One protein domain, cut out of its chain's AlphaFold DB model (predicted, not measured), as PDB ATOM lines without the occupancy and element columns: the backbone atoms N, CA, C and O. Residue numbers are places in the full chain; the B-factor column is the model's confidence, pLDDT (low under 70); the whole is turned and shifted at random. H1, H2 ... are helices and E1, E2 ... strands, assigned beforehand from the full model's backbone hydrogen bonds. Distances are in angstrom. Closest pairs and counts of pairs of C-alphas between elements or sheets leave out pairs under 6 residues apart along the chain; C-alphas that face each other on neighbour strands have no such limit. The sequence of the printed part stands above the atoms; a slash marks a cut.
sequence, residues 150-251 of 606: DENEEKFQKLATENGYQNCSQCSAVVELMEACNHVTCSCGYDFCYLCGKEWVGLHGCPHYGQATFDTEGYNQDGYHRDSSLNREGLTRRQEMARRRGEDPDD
ATOM      1  N   ASP A 150       4.727 -71.149 -22.687       67.00
ATOM      2  CA  ASP A 150       4.988 -71.896 -23.911       67.00
ATOM      3  C   ASP A 150       6.499 -72.127 -24.021       67.00
ATOM      4  O   ASP A 150       7.291 -71.194 -24.171       67.00
ATOM      5  N   GLU A 151       6.917 -73.391 -23.934       67.62
ATOM      6  CA  GLU A 151       8.321 -73.755 -24.106       67.62
ATOM      7  C   GLU A 151       8.855 -73.344 -25.484       67.62
ATOM      8  O   GLU A 151      10.065 -73.211 -25.650       67.62
ATOM      9  N   ASN A 152       7.989 -73.211 -26.493       67.50
ATOM     10  CA  ASN A 152       8.372 -72.769 -27.828       67.50
ATOM     11  C   ASN A 152       8.629 -71.266 -27.861       67.50
ATOM     12  O   ASN A 152       9.568 -70.850 -28.529       67.50
ATOM     13  N   GLU A 153       7.881 -70.473 -27.094       69.06
ATOM     14  CA  GLU A 153       8.157 -69.045 -26.934       69.06
ATOM     15  C   GLU A 153       9.450 -68.822 -26.138       69.06
ATOM     16  O   GLU A 153      10.291 -68.027 -26.548       69.06
ATOM     17  N   GLU A 154       9.709 -69.614 -25.091       71.31
ATOM     18  CA  GLU A 154      11.003 -69.578 -24.389       71.31
ATOM     19  C   GLU A 154      12.174 -70.001 -25.305       71.31
ATOM     20  O   GLU A 154      13.258 -69.417 -25.248       71.31
ATOM     21  N   LYS A 155      11.977 -70.997 -26.183       76.25
ATOM     22  CA  LYS A 155      12.968 -71.394 -27.206       76.25
ATOM     23  C   LYS A 155      13.147 -70.310 -28.275       76.25
ATOM     24  O   LYS A 155      14.273 -70.087 -28.707       76.25
ATOM     25  N   PHE A 156      12.074 -69.633 -28.680       75.69
ATOM     26  CA  PHE A 156      12.105 -68.556 -29.667       75.69
ATOM     27  C   PHE A 156      12.808 -67.309 -29.121       75.69
ATOM     28  O   PHE A 156      13.694 -66.792 -29.789       75.69
ATOM     29  N   GLN A 157      12.525 -66.896 -27.882       73.44
ATOM     30  CA  GLN A 157      13.246 -65.805 -27.213       73.44
ATOM     31  C   GLN A 157      14.735 -66.131 -27.014       73.44
ATOM     32  O   GLN A 157      15.584 -65.257 -27.189       73.44
ATOM     33  N   LYS A 158      15.086 -67.391 -26.715       77.62
ATOM     34  CA  LYS A 158      16.493 -67.830 -26.689       77.62
ATOM     35  C   LYS A 158      17.142 -67.738 -28.064       77.62
ATOM     36  O   LYS A 158      18.211 -67.155 -28.163       77.62
ATOM     37  N   LEU A 159      16.486 -68.233 -29.115       80.38
ATOM     38  CA  LEU A 159      16.992 -68.149 -30.488       80.38
ATOM     39  C   LEU A 159      17.135 -66.694 -30.968       80.38
ATOM     40  O   LEU A 159      18.122 -66.359 -31.613       80.38
ATOM     41  N   ALA A 160      16.184 -65.825 -30.619       78.38
ATOM     42  CA  ALA A 160      16.258 -64.389 -30.864       78.38
ATOM     43  C   ALA A 160      17.498 -63.788 -30.186       78.38
ATOM     44  O   ALA A 160      18.333 -63.188 -30.856       78.38
ATOM     45  N   THR A 161      17.686 -64.066 -28.892       76.50
ATOM     46  CA  THR A 161      18.864 -63.629 -28.125       76.50
ATOM     47  C   THR A 161      20.178 -64.169 -28.715       76.50
ATOM     48  O   THR A 161      21.154 -63.432 -28.825       76.50
ATOM     49  N   GLU A 162      20.217 -65.441 -29.125       79.56
ATOM     50  CA  GLU A 162      21.387 -66.096 -29.733       79.56
ATOM     51  C   GLU A 162      21.755 -65.505 -31.104       79.56
ATOM     52  O   GLU A 162      22.941 -65.388 -31.419       79.56
ATOM     53  N   ASN A 163      20.761 -65.091 -31.896       76.69
ATOM     54  CA  ASN A 163      20.956 -64.415 -33.183       76.69
ATOM     55  C   ASN A 163      21.200 -62.900 -33.047       76.69
ATOM     56  O   ASN A 163      21.497 -62.242 -34.043       76.69
ATOM     57  N   GLY A 164      21.093 -62.337 -31.837       75.25
ATOM     58  CA  GLY A 164      21.211 -60.897 -31.596       75.25
ATOM     59  C   GLY A 164      19.987 -60.086 -32.030       75.25
ATOM     60  O   GLY A 164      20.117 -58.886 -32.259       75.25
ATOM     61  N   TYR A 165      18.820 -60.726 -32.152       87.00
ATOM     62  CA  TYR A 165      17.548 -60.047 -32.380       87.00
ATOM     63  C   TYR A 165      17.085 -59.314 -31.118       87.00
ATOM     64  O   TYR A 165      17.235 -59.829 -30.008       87.00
ATOM     65  N   GLN A 166      16.511 -58.123 -31.293       85.06
ATOM     66  CA  GLN A 166      16.051 -57.271 -30.195       85.06
ATOM     67  C   GLN A 166      14.529 -57.326 -30.063       85.06
ATOM     68  O   GLN A 166      13.823 -57.396 -31.067       85.06
ATOM     69  N   ASN A 167      14.015 -57.232 -28.839       84.75
ATOM     70  CA  ASN A 167      12.582 -57.088 -28.603       84.75
ATOM     71  C   ASN A 167      12.205 -55.601 -28.572       84.75
ATOM     72  O   ASN A 167      12.870 -54.804 -27.912       84.75
ATOM     73  N   CYS A 168      11.112 -55.227 -29.232       79.94
ATOM     74  CA  CYS A 168      10.510 -53.907 -29.057       79.94
ATOM     75  C   CYS A 168       9.965 -53.764 -27.626       79.94
ATOM     76  O   CYS A 168       9.082 -54.523 -27.230       79.94
ATOM     77  N   SER A 169      10.435 -52.771 -26.869       79.19
ATOM     78  CA  SER A 169      10.023 -52.557 -25.469       79.19
ATOM     79  C   SER A 169       8.525 -52.274 -25.293       79.19
ATOM     80  O   SER A 169       7.966 -52.581 -24.242       79.19
ATOM     81  N   GLN A 170       7.845 -51.750 -26.322       67.38
ATOM     82  CA  GLN A 170       6.429 -51.384 -26.236       67.38
ATOM     83  C   GLN A 170       5.453 -52.513 -26.616       67.38
ATOM     84  O   GLN A 170       4.328 -52.547 -26.117       67.38
ATOM     85  N   CYS A 171       5.841 -53.453 -27.488       64.81
ATOM     86  CA  CYS A 171       4.957 -54.541 -27.945       64.81
ATOM     87  C   CYS A 171       5.533 -55.959 -27.807       64.81
ATOM     88  O   CYS A 171       4.848 -56.925 -28.138       64.81
ATOM     89  N   SER A 172       6.777 -56.094 -27.342       78.25
ATOM     90  CA  SER A 172       7.533 -57.350 -27.228       78.25
ATOM     91  C   SER A 172       7.757 -58.111 -28.544       78.25
ATOM     92  O   SER A 172       8.226 -59.249 -28.513       78.25
ATOM     93  N   ALA A 173       7.471 -57.509 -29.703       77.88
ATOM     94  CA  ALA A 173       7.780 -58.111 -30.997       77.88
ATOM     95  C   ALA A 173       9.298 -58.272 -31.172       77.88
ATOM     96  O   ALA A 173      10.059 -57.346 -30.886       77.88
ATOM     97  N   VAL A 174       9.728 -59.435 -31.666       83.25
ATOM     98  CA  VAL A 174      11.130 -59.696 -32.023       83.25
ATOM     99  C   VAL A 174      11.437 -59.013 -33.353       83.25
ATOM    100  O   VAL A 174      10.766 -59.271 -34.351       83.25
ATOM    101  N   VAL A 175      12.465 -58.168 -33.370       83.06
ATOM    102  CA  VAL A 175      12.876 -57.372 -34.526       83.06
ATOM    103  C   VAL A 175      14.279 -57.782 -34.980       83.06
ATOM    104  O   VAL A 175      15.233 -57.814 -34.198       83.06
ATOM    105  N   GLU A 176      14.420 -58.071 -36.271       84.25
ATOM    106  CA  GLU A 176      15.704 -58.286 -36.944       84.25
ATOM    107  C   GLU A 176      16.203 -56.965 -37.547       84.25
ATOM    108  O   GLU A 176      15.462 -56.259 -38.232       84.25
ATOM    109  N   LEU A 177      17.470 -56.623 -37.298       79.12
ATOM    110  CA  LEU A 177      18.079 -55.406 -37.826       79.12
ATOM    111  C   LEU A 177      18.515 -55.599 -39.286       79.12
ATOM    112  O   LEU A 177      19.584 -56.144 -39.556       79.12
ATOM    113  N   MET A 178      17.696 -55.125 -40.228       64.38
ATOM    114  CA  MET A 178      18.012 -55.198 -41.663       64.38
ATOM    115  C   MET A 178      19.054 -54.164 -42.122       64.38
ATOM    116  O   MET A 178      19.816 -54.434 -43.051       64.38
ATOM    117  N   GLU A 179      19.108 -52.991 -41.486       62.78
ATOM    118  CA  GLU A 179      20.009 -51.891 -41.851       62.78
ATOM    119  C   GLU A 179      20.916 -51.503 -40.683       62.78
ATOM    120  O   GLU A 179      20.532 -51.598 -39.529       62.78
ATOM    121  N   ALA A 180      22.126 -51.009 -40.953       71.25
ATOM    122  CA  ALA A 180      23.124 -50.756 -39.906       71.25
ATOM    123  C   ALA A 180      22.792 -49.599 -38.930       71.25
ATOM    124  O   ALA A 180      23.647 -49.266 -38.107       71.25
ATOM    125  N   CYS A 181      21.621 -48.962 -39.048       81.50
ATOM    126  CA  CYS A 181      21.148 -47.883 -38.180       81.50
ATOM    127  C   CYS A 181      20.532 -48.461 -36.903       81.50
ATOM    128  O   CYS A 181      19.586 -49.230 -36.977       81.50
ATOM    129  N   ASN A 182      21.017 -48.067 -35.728       81.62
ATOM    130  CA  ASN A 182      20.492 -48.580 -34.460       81.62
ATOM    131  C   ASN A 182      19.176 -47.914 -34.023       81.62
ATOM    132  O   ASN A 182      18.639 -48.314 -32.994       81.62
ATOM    133  N   HIS A 183      18.675 -46.920 -34.763       83.88
ATOM    134  CA  HIS A 183      17.304 -46.417 -34.639       83.88
ATOM    135  C   HIS A 183      16.368 -47.353 -35.402       83.88
ATOM    136  O   HIS A 183      16.542 -47.544 -36.605       83.88
ATOM    137  N   VAL A 184      15.403 -47.944 -34.700       80.38
ATOM    138  CA  VAL A 184      14.463 -48.909 -35.268       80.38
ATOM    139  C   VAL A 184      13.036 -48.536 -34.891       80.38
ATOM    140  O   VAL A 184      12.681 -48.529 -33.715       80.38
ATOM    141  N   THR A 185      12.209 -48.292 -35.904       79.06
ATOM    142  CA  THR A 185      10.755 -48.175 -35.764       79.06
ATOM    143  C   THR A 185      10.139 -49.571 -35.806       79.06
ATOM    144  O   THR A 185      10.280 -50.300 -36.790       79.06
ATOM    145  N   CYS A 186       9.452 -49.979 -34.741       76.31
ATOM    146  CA  CYS A 186       8.703 -51.231 -34.724       76.31
ATOM    147  C   CYS A 186       7.450 -51.140 -35.614       76.31
ATOM    148  O   CYS A 186       6.907 -50.062 -35.838       76.31
ATOM    149  N   SER A 187       6.898 -52.281 -36.036       70.06
ATOM    150  CA  SER A 187       5.617 -52.343 -36.766       70.06
ATOM    151  C   SER A 187       4.412 -51.758 -36.010       70.06
ATOM    152  O   SER A 187       3.399 -51.482 -36.640       70.06
ATOM    153  N   CYS A 188       4.516 -51.559 -34.690       60.97
ATOM    154  CA  CYS A 188       3.530 -50.856 -33.858       60.97
ATOM    155  C   CYS A 188       3.784 -49.336 -33.748       60.97
ATOM    156  O   CYS A 188       3.198 -48.683 -32.889       60.97
ATOM    157  N   GLY A 189       4.707 -48.780 -34.539       63.78
ATOM    158  CA  GLY A 189       5.050 -47.354 -34.552       63.78
ATOM    159  C   GLY A 189       6.025 -46.882 -33.466       63.78
ATOM    160  O   GLY A 189       6.437 -45.732 -33.511       63.78
ATOM    161  N   TYR A 190       6.422 -47.735 -32.513       73.50
ATOM    162  CA  TYR A 190       7.361 -47.352 -31.449       73.50
ATOM    163  C   TYR A 190       8.814 -47.293 -31.943       73.50
ATOM    164  O   TYR A 190       9.319 -48.279 -32.490       73.50
ATOM    165  N   ASP A 191       9.487 -46.168 -31.704       80.75
ATOM    166  CA  ASP A 191      10.881 -45.916 -32.070       80.75
ATOM    167  C   ASP A 191      11.841 -46.229 -30.911       80.75
ATOM    168  O   ASP A 191      11.774 -45.628 -29.840       80.75
ATOM    169  N   PHE A 192      12.781 -47.155 -31.123       81.12
ATOM    170  CA  PHE A 192      13.693 -47.615 -30.072       81.12
ATOM    171  C   PHE A 192      15.121 -47.870 -30.565       81.12
ATOM    172  O   PHE A 192      15.393 -47.997 -31.763       81.12
ATOM    173  N   CYS A 193      16.065 -47.943 -29.624       84.81
ATOM    174  CA  CYS A 193      17.445 -48.311 -29.908       84.81
ATOM    175  C   CYS A 193      17.617 -49.832 -29.959       84.81
ATOM    176  O   CYS A 193      17.442 -50.522 -28.954       84.81
ATOM    177  N   TYR A 194      18.086 -50.358 -31.090       84.31
ATOM    178  CA  TYR A 194      18.329 -51.792 -31.265       84.31
ATOM    179  C   TYR A 194      19.329 -52.383 -30.256       84.31
ATOM    180  O   TYR A 194      19.228 -53.546 -29.872       84.31
ATOM    181  N   LEU A 195      20.299 -51.586 -29.800       82.69
ATOM    182  CA  LEU A 195      21.368 -52.059 -28.917       82.69
ATOM    183  C   LEU A 195      20.941 -52.193 -27.448       82.69
ATOM    184  O   LEU A 195      21.461 -53.070 -26.762       82.69
ATOM    185  N   CYS A 196      20.031 -51.344 -26.960       80.88
ATOM    186  CA  CYS A 196      19.643 -51.311 -25.542       80.88
ATOM    187  C   CYS A 196      18.132 -51.405 -25.277       80.88
ATOM    188  O   CYS A 196      17.733 -51.364 -24.116       80.88
ATOM    189  N   GLY A 197      17.284 -51.466 -26.307       78.12
ATOM    190  CA  GLY A 197      15.821 -51.557 -26.196       78.12
ATOM    191  C   GLY A 197      15.095 -50.262 -25.796       78.12
ATOM    192  O   GLY A 197      13.910 -50.128 -26.089       78.12
ATOM    193  N   LYS A 198      15.780 -49.304 -25.158       81.31
ATOM    194  CA  LYS A 198      15.205 -48.013 -24.723       81.31
ATOM    195  C   LYS A 198      14.708 -47.151 -25.893       81.31
ATOM    196  O   LYS A 198      15.194 -47.289 -27.016       81.31
ATOM    197  N   GLU A 199      13.802 -46.225 -25.592       80.31
ATOM    198  CA  GLU A 199      13.213 -45.268 -26.536       80.31
ATOM    199  C   GLU A 199      14.246 -44.428 -27.305       80.31
ATOM    200  O   GLU A 199      15.330 -44.089 -26.807       80.31
ATOM    201  N   TRP A 200      13.896 -44.070 -28.542       73.31
ATOM    202  CA  TRP A 200      14.715 -43.231 -29.406       73.31
ATOM    203  C   TRP A 200      14.297 -41.751 -29.365       73.31
ATOM    204  O   TRP A 200      13.774 -41.204 -30.332       73.31
ATOM    205  N   VAL A 201      14.648 -41.049 -28.284       68.06
ATOM    206  CA  VAL A 201      14.465 -39.583 -28.124       68.06
ATOM    207  C   VAL A 201      15.444 -38.727 -28.967       68.06
ATOM    208  O   VAL A 201      15.961 -37.692 -28.537       68.06
ATOM    209  N   GLY A 202      15.769 -39.189 -30.180       66.31
ATOM    210  CA  GLY A 202      16.629 -38.527 -31.171       66.31
ATOM    211  C   GLY A 202      18.136 -38.569 -30.878       66.31
ATOM    212  O   GLY A 202      18.914 -39.053 -31.703       66.31
ATOM    213  N   LEU A 203      18.567 -38.066 -29.715       66.31
ATOM    214  CA  LEU A 203      19.975 -37.987 -29.285       66.31
ATOM    215  C   LEU A 203      20.302 -39.067 -28.249       66.31
ATOM    216  O   LEU A 203      20.512 -38.800 -27.067       66.31
ATOM    217  N   HIS A 204      20.349 -40.310 -28.718       73.00
ATOM    218  CA  HIS A 204      20.478 -41.487 -27.868       73.00
ATOM    219  C   HIS A 204      21.943 -41.780 -27.439       73.00
ATOM    220  O   HIS A 204      22.906 -41.415 -28.117       73.00
ATOM    221  N   GLY A 205      22.148 -42.436 -26.288       73.25
ATOM    222  CA  GLY A 205      23.488 -42.698 -25.726       73.25
ATOM    223  C   GLY A 205      24.322 -43.714 -26.525       73.25
ATOM    224  O   GLY A 205      25.539 -43.551 -26.678       73.25
ATOM    225  N   CYS A 206      23.687 -44.748 -27.081       82.44
ATOM    226  CA  CYS A 206      24.342 -45.719 -27.960       82.44
ATOM    227  C   CYS A 206      24.759 -45.112 -29.322       82.44
ATOM    228  O   CYS A 206      24.202 -44.099 -29.747       82.44
ATOM    229  N   PRO A 207      25.729 -45.718 -30.036       77.19
ATOM    230  CA  PRO A 207      26.117 -45.281 -31.378       77.19
ATOM    231  C   PRO A 207      24.931 -45.328 -32.348       77.19
ATOM    232  O   PRO A 207      24.143 -46.270 -32.312       77.19
ATOM    233  N   HIS A 208      24.843 -44.371 -33.275       77.06
ATOM    234  CA  HIS A 208      23.778 -44.364 -34.290       77.06
ATOM    235  C   HIS A 208      23.913 -45.510 -35.303       77.06
ATOM    236  O   HIS A 208      22.908 -45.949 -35.853       77.06
ATOM    237  N   TYR A 209      25.130 -46.014 -35.537       81.75
ATOM    238  CA  TYR A 209      25.388 -47.081 -36.504       81.75
ATOM    239  C   TYR A 209      26.344 -48.146 -35.963       81.75
ATOM    240  O   TYR A 209      27.360 -47.823 -35.342       81.75
ATOM    241  N   GLY A 210      26.060 -49.410 -36.284       78.25
ATOM    242  CA  GLY A 210      26.919 -50.554 -35.968       78.25
ATOM    243  C   GLY A 210      26.962 -50.936 -34.483       78.25
ATOM    244  O   GLY A 210      26.226 -50.416 -33.651       78.25
ATOM    245  N   GLN A 211      27.831 -51.885 -34.137       78.00
ATOM    246  CA  GLN A 211      27.909 -52.420 -32.773       78.00
ATOM    247  C   GLN A 211      28.547 -51.423 -31.790       78.00
ATOM    248  O   GLN A 211      29.535 -50.754 -32.107       78.00
ATOM    249  N   ALA A 212      28.027 -51.373 -30.562       80.44
ATOM    250  CA  ALA A 212      28.708 -50.708 -29.455       80.44
ATOM    251  C   ALA A 212      29.828 -51.598 -28.896       80.44
ATOM    252  O   ALA A 212      29.598 -52.743 -28.508       80.44
ATOM    253  N   THR A 213      31.039 -51.054 -28.821       84.25
ATOM    254  CA  THR A 213      32.179 -51.672 -28.138       84.25
ATOM    255  C   THR A 213      32.408 -50.946 -26.824       84.25
ATOM    256  O   THR A 213      32.804 -49.782 -26.835       84.25
ATOM    257  N   PHE A 214      32.161 -51.628 -25.708       84.94
ATOM    258  CA  PHE A 214      32.316 -51.058 -24.373       84.94
ATOM    259  C   PHE A 214      33.706 -51.342 -23.790       84.94
ATOM    260  O   PHE A 214      34.251 -52.437 -23.964       84.94
ATOM    261  N   ASP A 215      34.277 -50.359 -23.097       89.56
ATOM    262  CA  ASP A 215      35.503 -50.512 -22.317       89.56
ATOM    263  C   ASP A 215      35.262 -51.281 -20.998       89.56
ATOM    264  O   ASP A 215      34.152 -51.719 -20.685       89.56
ATOM    265  N   THR A 216      36.319 -51.476 -20.206       90.62
ATOM    266  CA  THR A 216      36.239 -52.183 -18.912       90.62
ATOM    267  C   THR A 216      35.390 -51.470 -17.860       90.62
ATOM    268  O   THR A 216      35.067 -52.077 -16.843       90.62
ATOM    269  N   GLU A 217      35.063 -50.199 -18.081       88.50
ATOM    270  CA  GLU A 217      34.255 -49.355 -17.202       88.50
ATOM    271  C   GLU A 217      32.832 -49.160 -17.759       88.50
ATOM    272  O   GLU A 217      32.052 -48.414 -17.181       88.50
ATOM    273  N   GLY A 218      32.476 -49.852 -18.852       86.25
ATOM    274  CA  GLY A 218      31.133 -49.860 -19.433       86.25
ATOM    275  C   GLY A 218      30.831 -48.713 -20.399       86.25
ATOM    276  O   GLY A 218      29.676 -48.576 -20.801       86.25
ATOM    277  N   TYR A 219      31.824 -47.910 -20.798       87.56
ATOM    278  CA  TYR A 219      31.654 -46.797 -21.740       87.56
ATOM    279  C   TYR A 219      31.894 -47.230 -23.190       87.56
ATOM    280  O   TYR A 219      32.854 -47.943 -23.476       87.56
ATOM    281  N   ASN A 220      31.021 -46.815 -24.111       86.62
ATOM    282  CA  ASN A 220      31.134 -47.114 -25.540       86.62
ATOM    283  C   ASN A 220      32.228 -46.280 -26.236       86.62
ATOM    284  O   ASN A 220      32.833 -45.389 -25.638       86.62
ATOM    285  N   GLN A 221      32.447 -46.536 -27.529       85.19
ATOM    286  CA  GLN A 221      33.408 -45.801 -28.360       85.19
ATOM    287  C   GLN A 221      33.169 -44.279 -28.438       85.19
ATOM    288  O   GLN A 221      34.108 -43.540 -28.727       85.19
ATOM    289  N   ASP A 222      31.945 -43.821 -28.158       83.94
ATOM    290  CA  ASP A 222      31.561 -42.406 -28.145       83.94
ATOM    291  C   ASP A 222      31.681 -41.782 -26.738       83.94
ATOM    292  O   ASP A 222      31.500 -40.578 -26.584       83.94
ATOM    293  N   GLY A 223      32.004 -42.580 -25.712       87.00
ATOM    294  CA  GLY A 223      32.203 -42.131 -24.335       87.00
ATOM    295  C   GLY A 223      30.973 -42.195 -23.422       87.00
ATOM    296  O   GLY A 223      31.052 -41.640 -22.327       87.00
ATOM    297  N   TYR A 224      29.884 -42.873 -23.814       85.81
ATOM    298  CA  TYR A 224      28.650 -43.025 -23.018       85.81
ATOM    299  C   TYR A 224      28.523 -44.417 -22.386       85.81
ATOM    300  O   TYR A 224      28.802 -45.430 -23.029       85.81
ATOM    301  N   HIS A 225      28.092 -44.474 -21.126       84.38
ATOM    302  CA  HIS A 225      27.936 -45.710 -20.367       84.38
ATOM    303  C   HIS A 225      26.710 -46.505 -20.835       84.38
ATOM    304  O   HIS A 225      25.644 -45.937 -21.074       84.38
ATOM    305  N   ARG A 226      26.845 -47.831 -20.936       79.19
ATOM    306  CA  ARG A 226      25.808 -48.717 -21.497       79.19
ATOM    307  C   ARG A 226      24.467 -48.668 -20.746       79.19
ATOM    308  O   ARG A 226      23.423 -48.744 -21.378       79.19
ATOM    309  N   ASP A 227      24.511 -48.562 -19.414       78.75
ATOM    310  CA  ASP A 227      23.334 -48.752 -18.553       78.75
ATOM    311  C   ASP A 227      22.610 -47.416 -18.289       78.75
ATOM    312  O   ASP A 227      21.384 -47.331 -18.379       78.75
ATOM    313  N   SER A 228      23.376 -46.351 -18.021       80.88
ATOM    314  CA  SER A 228      22.866 -45.014 -17.681       80.88
ATOM    315  C   SER A 228      22.759 -44.067 -18.877       80.88
ATOM    316  O   SER A 228      22.176 -43.005 -18.739       80.88
ATOM    317  N   SER A 229      23.336 -44.402 -20.036       79.25
ATOM    318  CA  SER A 229      23.394 -43.525 -21.220       79.25
ATOM    319  C   SER A 229      24.150 -42.191 -21.020       79.25
ATOM    320  O   SER A 229      24.233 -41.398 -21.957       79.25
ATOM    321  N   LEU A 230      24.762 -41.973 -19.849       85.00
ATOM    322  CA  LEU A 230      25.550 -40.784 -19.498       85.00
ATOM    323  C   LEU A 230      27.026 -40.940 -19.878       85.00
ATOM    324  O   LEU A 230      27.587 -42.037 -19.821       85.00
ATOM    325  N   ASN A 231      27.684 -39.836 -20.224       87.81
ATOM    326  CA  ASN A 231      29.125 -39.805 -20.448       87.81
ATOM    327  C   ASN A 231      29.922 -39.804 -19.126       87.81
ATOM    328  O   ASN A 231      29.377 -39.863 -18.023       87.81
ATOM    329  N   ARG A 232      31.253 -39.742 -19.230       88.75
ATOM    330  CA  ARG A 232      32.173 -39.710 -18.074       88.75
ATOM    331  C   ARG A 232      32.071 -38.442 -17.212       88.75
ATOM    332  O   ARG A 232      32.624 -38.422 -16.117       88.75
ATOM    333  N   GLU A 233      31.381 -37.411 -17.693       87.00
ATOM    334  CA  GLU A 233      31.072 -36.177 -16.961       87.00
ATOM    335  C   GLU A 233      29.651 -36.189 -16.363       87.00
ATOM    336  O   GLU A 233      29.261 -35.218 -15.727       87.00
ATOM    337  N   GLY A 234      28.897 -37.286 -16.529       86.38
ATOM    338  CA  GLY A 234      27.524 -37.424 -16.034       86.38
ATOM    339  C   GLY A 234      26.453 -36.823 -16.948       86.38
ATOM    340  O   GLY A 234      25.312 -36.732 -16.524       86.38
ATOM    341  N   LEU A 235      26.793 -36.436 -18.182       82.06
ATOM    342  CA  LEU A 235      25.876 -35.768 -19.112       82.06
ATOM    343  C   LEU A 235      25.323 -36.732 -20.167       82.06
ATOM    344  O   LEU A 235      26.058 -37.578 -20.691       82.06
ATOM    345  N   THR A 236      24.057 -36.566 -20.545       82.12
ATOM    346  CA  THR A 236      23.478 -37.228 -21.728       82.12
ATOM    347  C   THR A 236      24.132 -36.726 -23.025       82.12
ATOM    348  O   THR A 236      24.784 -35.677 -23.060       82.12
ATOM    349  N   ARG A 237      23.938 -37.441 -24.147       78.62
ATOM    350  CA  ARG A 237      24.425 -36.979 -25.466       78.62
ATOM    351  C   ARG A 237      23.799 -35.634 -25.866       78.62
ATOM    352  O   ARG A 237      24.473 -34.817 -26.492       78.62
ATOM    353  N   ARG A 238      22.545 -35.387 -25.465       76.50
ATOM    354  CA  ARG A 238      21.840 -34.107 -25.642       76.50
ATOM    355  C   ARG A 238      22.528 -32.990 -24.849       76.50
ATOM    356  O   ARG A 238      22.996 -32.028 -25.454       76.50
ATOM    357  N   GLN A 239      22.695 -33.176 -23.541       80.00
ATOM    358  CA  GLN A 239      23.349 -32.222 -22.636       80.00
ATOM    359  C   GLN A 239      24.795 -31.902 -23.032       80.00
ATOM    360  O   GLN A 239      25.220 -30.750 -22.983       80.00
ATOM    361  N   GLU A 240      25.571 -32.893 -23.480       83.50
ATOM    362  CA  GLU A 240      26.930 -32.635 -23.957       83.50
ATOM    363  C   GLU A 240      26.939 -31.771 -25.231       83.50
ATOM    364  O   GLU A 240      27.799 -30.899 -25.379       83.50
ATOM    365  N   MET A 241      25.988 -31.971 -26.152       77.06
ATOM    366  CA  MET A 241      25.862 -31.110 -27.330       77.06
ATOM    367  C   MET A 241      25.393 -29.697 -26.969       77.06
ATOM    368  O   MET A 241      25.983 -28.748 -27.487       77.06
ATOM    369  N   ALA A 242      24.426 -29.557 -26.059       78.06
ATOM    370  CA  ALA A 242      23.971 -28.270 -25.530       78.06
ATOM    371  C   ALA A 242      25.141 -27.483 -24.913       78.06
ATOM    372  O   ALA A 242      25.507 -26.396 -25.374       78.06
ATOM    373  N   ARG A 243      25.882 -28.119 -24.000       80.81
ATOM    374  CA  ARG A 243      27.080 -27.546 -23.372       80.81
ATOM    375  C   ARG A 243      28.167 -27.149 -24.376       80.81
ATOM    376  O   ARG A 243      28.848 -26.143 -24.185       80.81
ATOM    377  N   ARG A 244      28.350 -27.921 -25.456       79.81
ATOM    378  CA  ARG A 244      29.286 -27.595 -26.554       79.81
ATOM    379  C   ARG A 244      28.823 -26.401 -27.400       79.81
ATOM    380  O   ARG A 244      29.674 -25.753 -28.010       79.81
ATOM    381  N   ARG A 245      27.518 -26.117 -27.455       80.00
ATOM    382  CA  ARG A 245      26.933 -24.928 -28.104       80.00
ATOM    383  C   ARG A 245      26.893 -23.702 -27.186       80.00
ATOM    384  O   ARG A 245      26.851 -22.585 -27.695       80.00
ATOM    385  N   GLY A 246      26.994 -23.904 -25.873       75.50
ATOM    386  CA  GLY A 246      26.856 -22.855 -24.859       75.50
ATOM    387  C   GLY A 246      25.418 -22.661 -24.369       75.50
ATOM    388  O   GLY A 246      25.114 -21.604 -23.825       75.50
ATOM    389  N   GLU A 247      24.565 -23.660 -24.594       68.88
ATOM    390  CA  GLU A 247      23.225 -23.814 -24.015       68.88
ATOM    391  C   GLU A 247      23.366 -24.409 -22.591       68.88
ATOM    392  O   GLU A 247      24.370 -25.085 -22.314       68.88
ATOM    393  N   ASP A 248      22.420 -24.142 -21.682       65.75
ATOM    394  CA  ASP A 248      22.457 -24.695 -20.320       65.75
ATOM    395  C   ASP A 248      22.081 -26.193 -20.352       65.75
ATOM    396  O   ASP A 248      21.081 -26.551 -20.976       65.75
ATOM    397  N   PRO A 249      22.879 -27.113 -19.773       54.31
ATOM    398  CA  PRO A 249      22.539 -28.539 -19.752       54.31
ATOM    399  C   PRO A 249      21.420 -28.894 -18.767       54.31
ATOM    400  O   PRO A 249      20.900 -30.008 -18.853       54.31
ATOM    401  N   ASP A 250      21.113 -27.985 -17.839       58.44
ATOM    402  CA  ASP A 250      20.184 -28.192 -16.727       58.44
ATOM    403  C   ASP A 250      18.904 -27.326 -16.877       58.44
ATOM    404  O   ASP A 250      18.170 -27.143 -15.909       58.44
ATOM    405  N   ASP A 251      18.617 -26.791 -18.076       57.88
ATOM    406  CA  ASP A 251      17.286 -26.252 -18.409       57.88
ATOM    407  C   ASP A 251      16.293 -27.438 -18.508       57.88
ATOM    408  O   ASP A 251      16.317 -28.199 -19.477       57.88
TER     409      ASP A 251
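Overview. This is residues 150 to 251 of the 606 residues of the protein "RING-type domain-containing protein" of Phaeosphaeria nodorum (strain SN15 / ATCC MYA-4574 / FGSC 10173) (UniProt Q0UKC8). This model has little regular structure: an elongated body of loops with H1 at one end, H2 at the other and the small hairpin E1 and E2 between. Residues 150 to 155, of which 151 to 155 belong to H1, stick out. The 102 printed residues, mixed in class, have 28 in named elements, in the order H1, E1, E2, H2, with E1 and E2 antiparallel. The whole is only just loose, close to compact, with a radius of gyration of the C-alphas of 15.5 A and spans of 52 by 33 by 23 A.

Along the chain. Find C-alpha 151 at (8.321, -73.755, -24.106); H1 runs from there to residue 163, 18.1 A. E1 is residues 183 to 185 and E2 residues 191 to 193. H2, residues 237 to 245, 12.6 A, ends at C-alpha 245, (26.933, -24.928, -28.104).

Arrangement. In the hairpin E1 and E2, N 184 and O 192 are 2.9 A apart, within hydrogen-bond range. H1 and H2 are apart; in both, every O i to N i+4 pair is within range.

Size, cuts and confidence. The C-alphas of Glu 151 and Gly 246, the two farthest apart, are 54.2 A apart. The printed part has no cut; the links H1 to E1 and E2 to H2 are long. Look for pLDDT under 70 at 18 residues, among them 247 to 251.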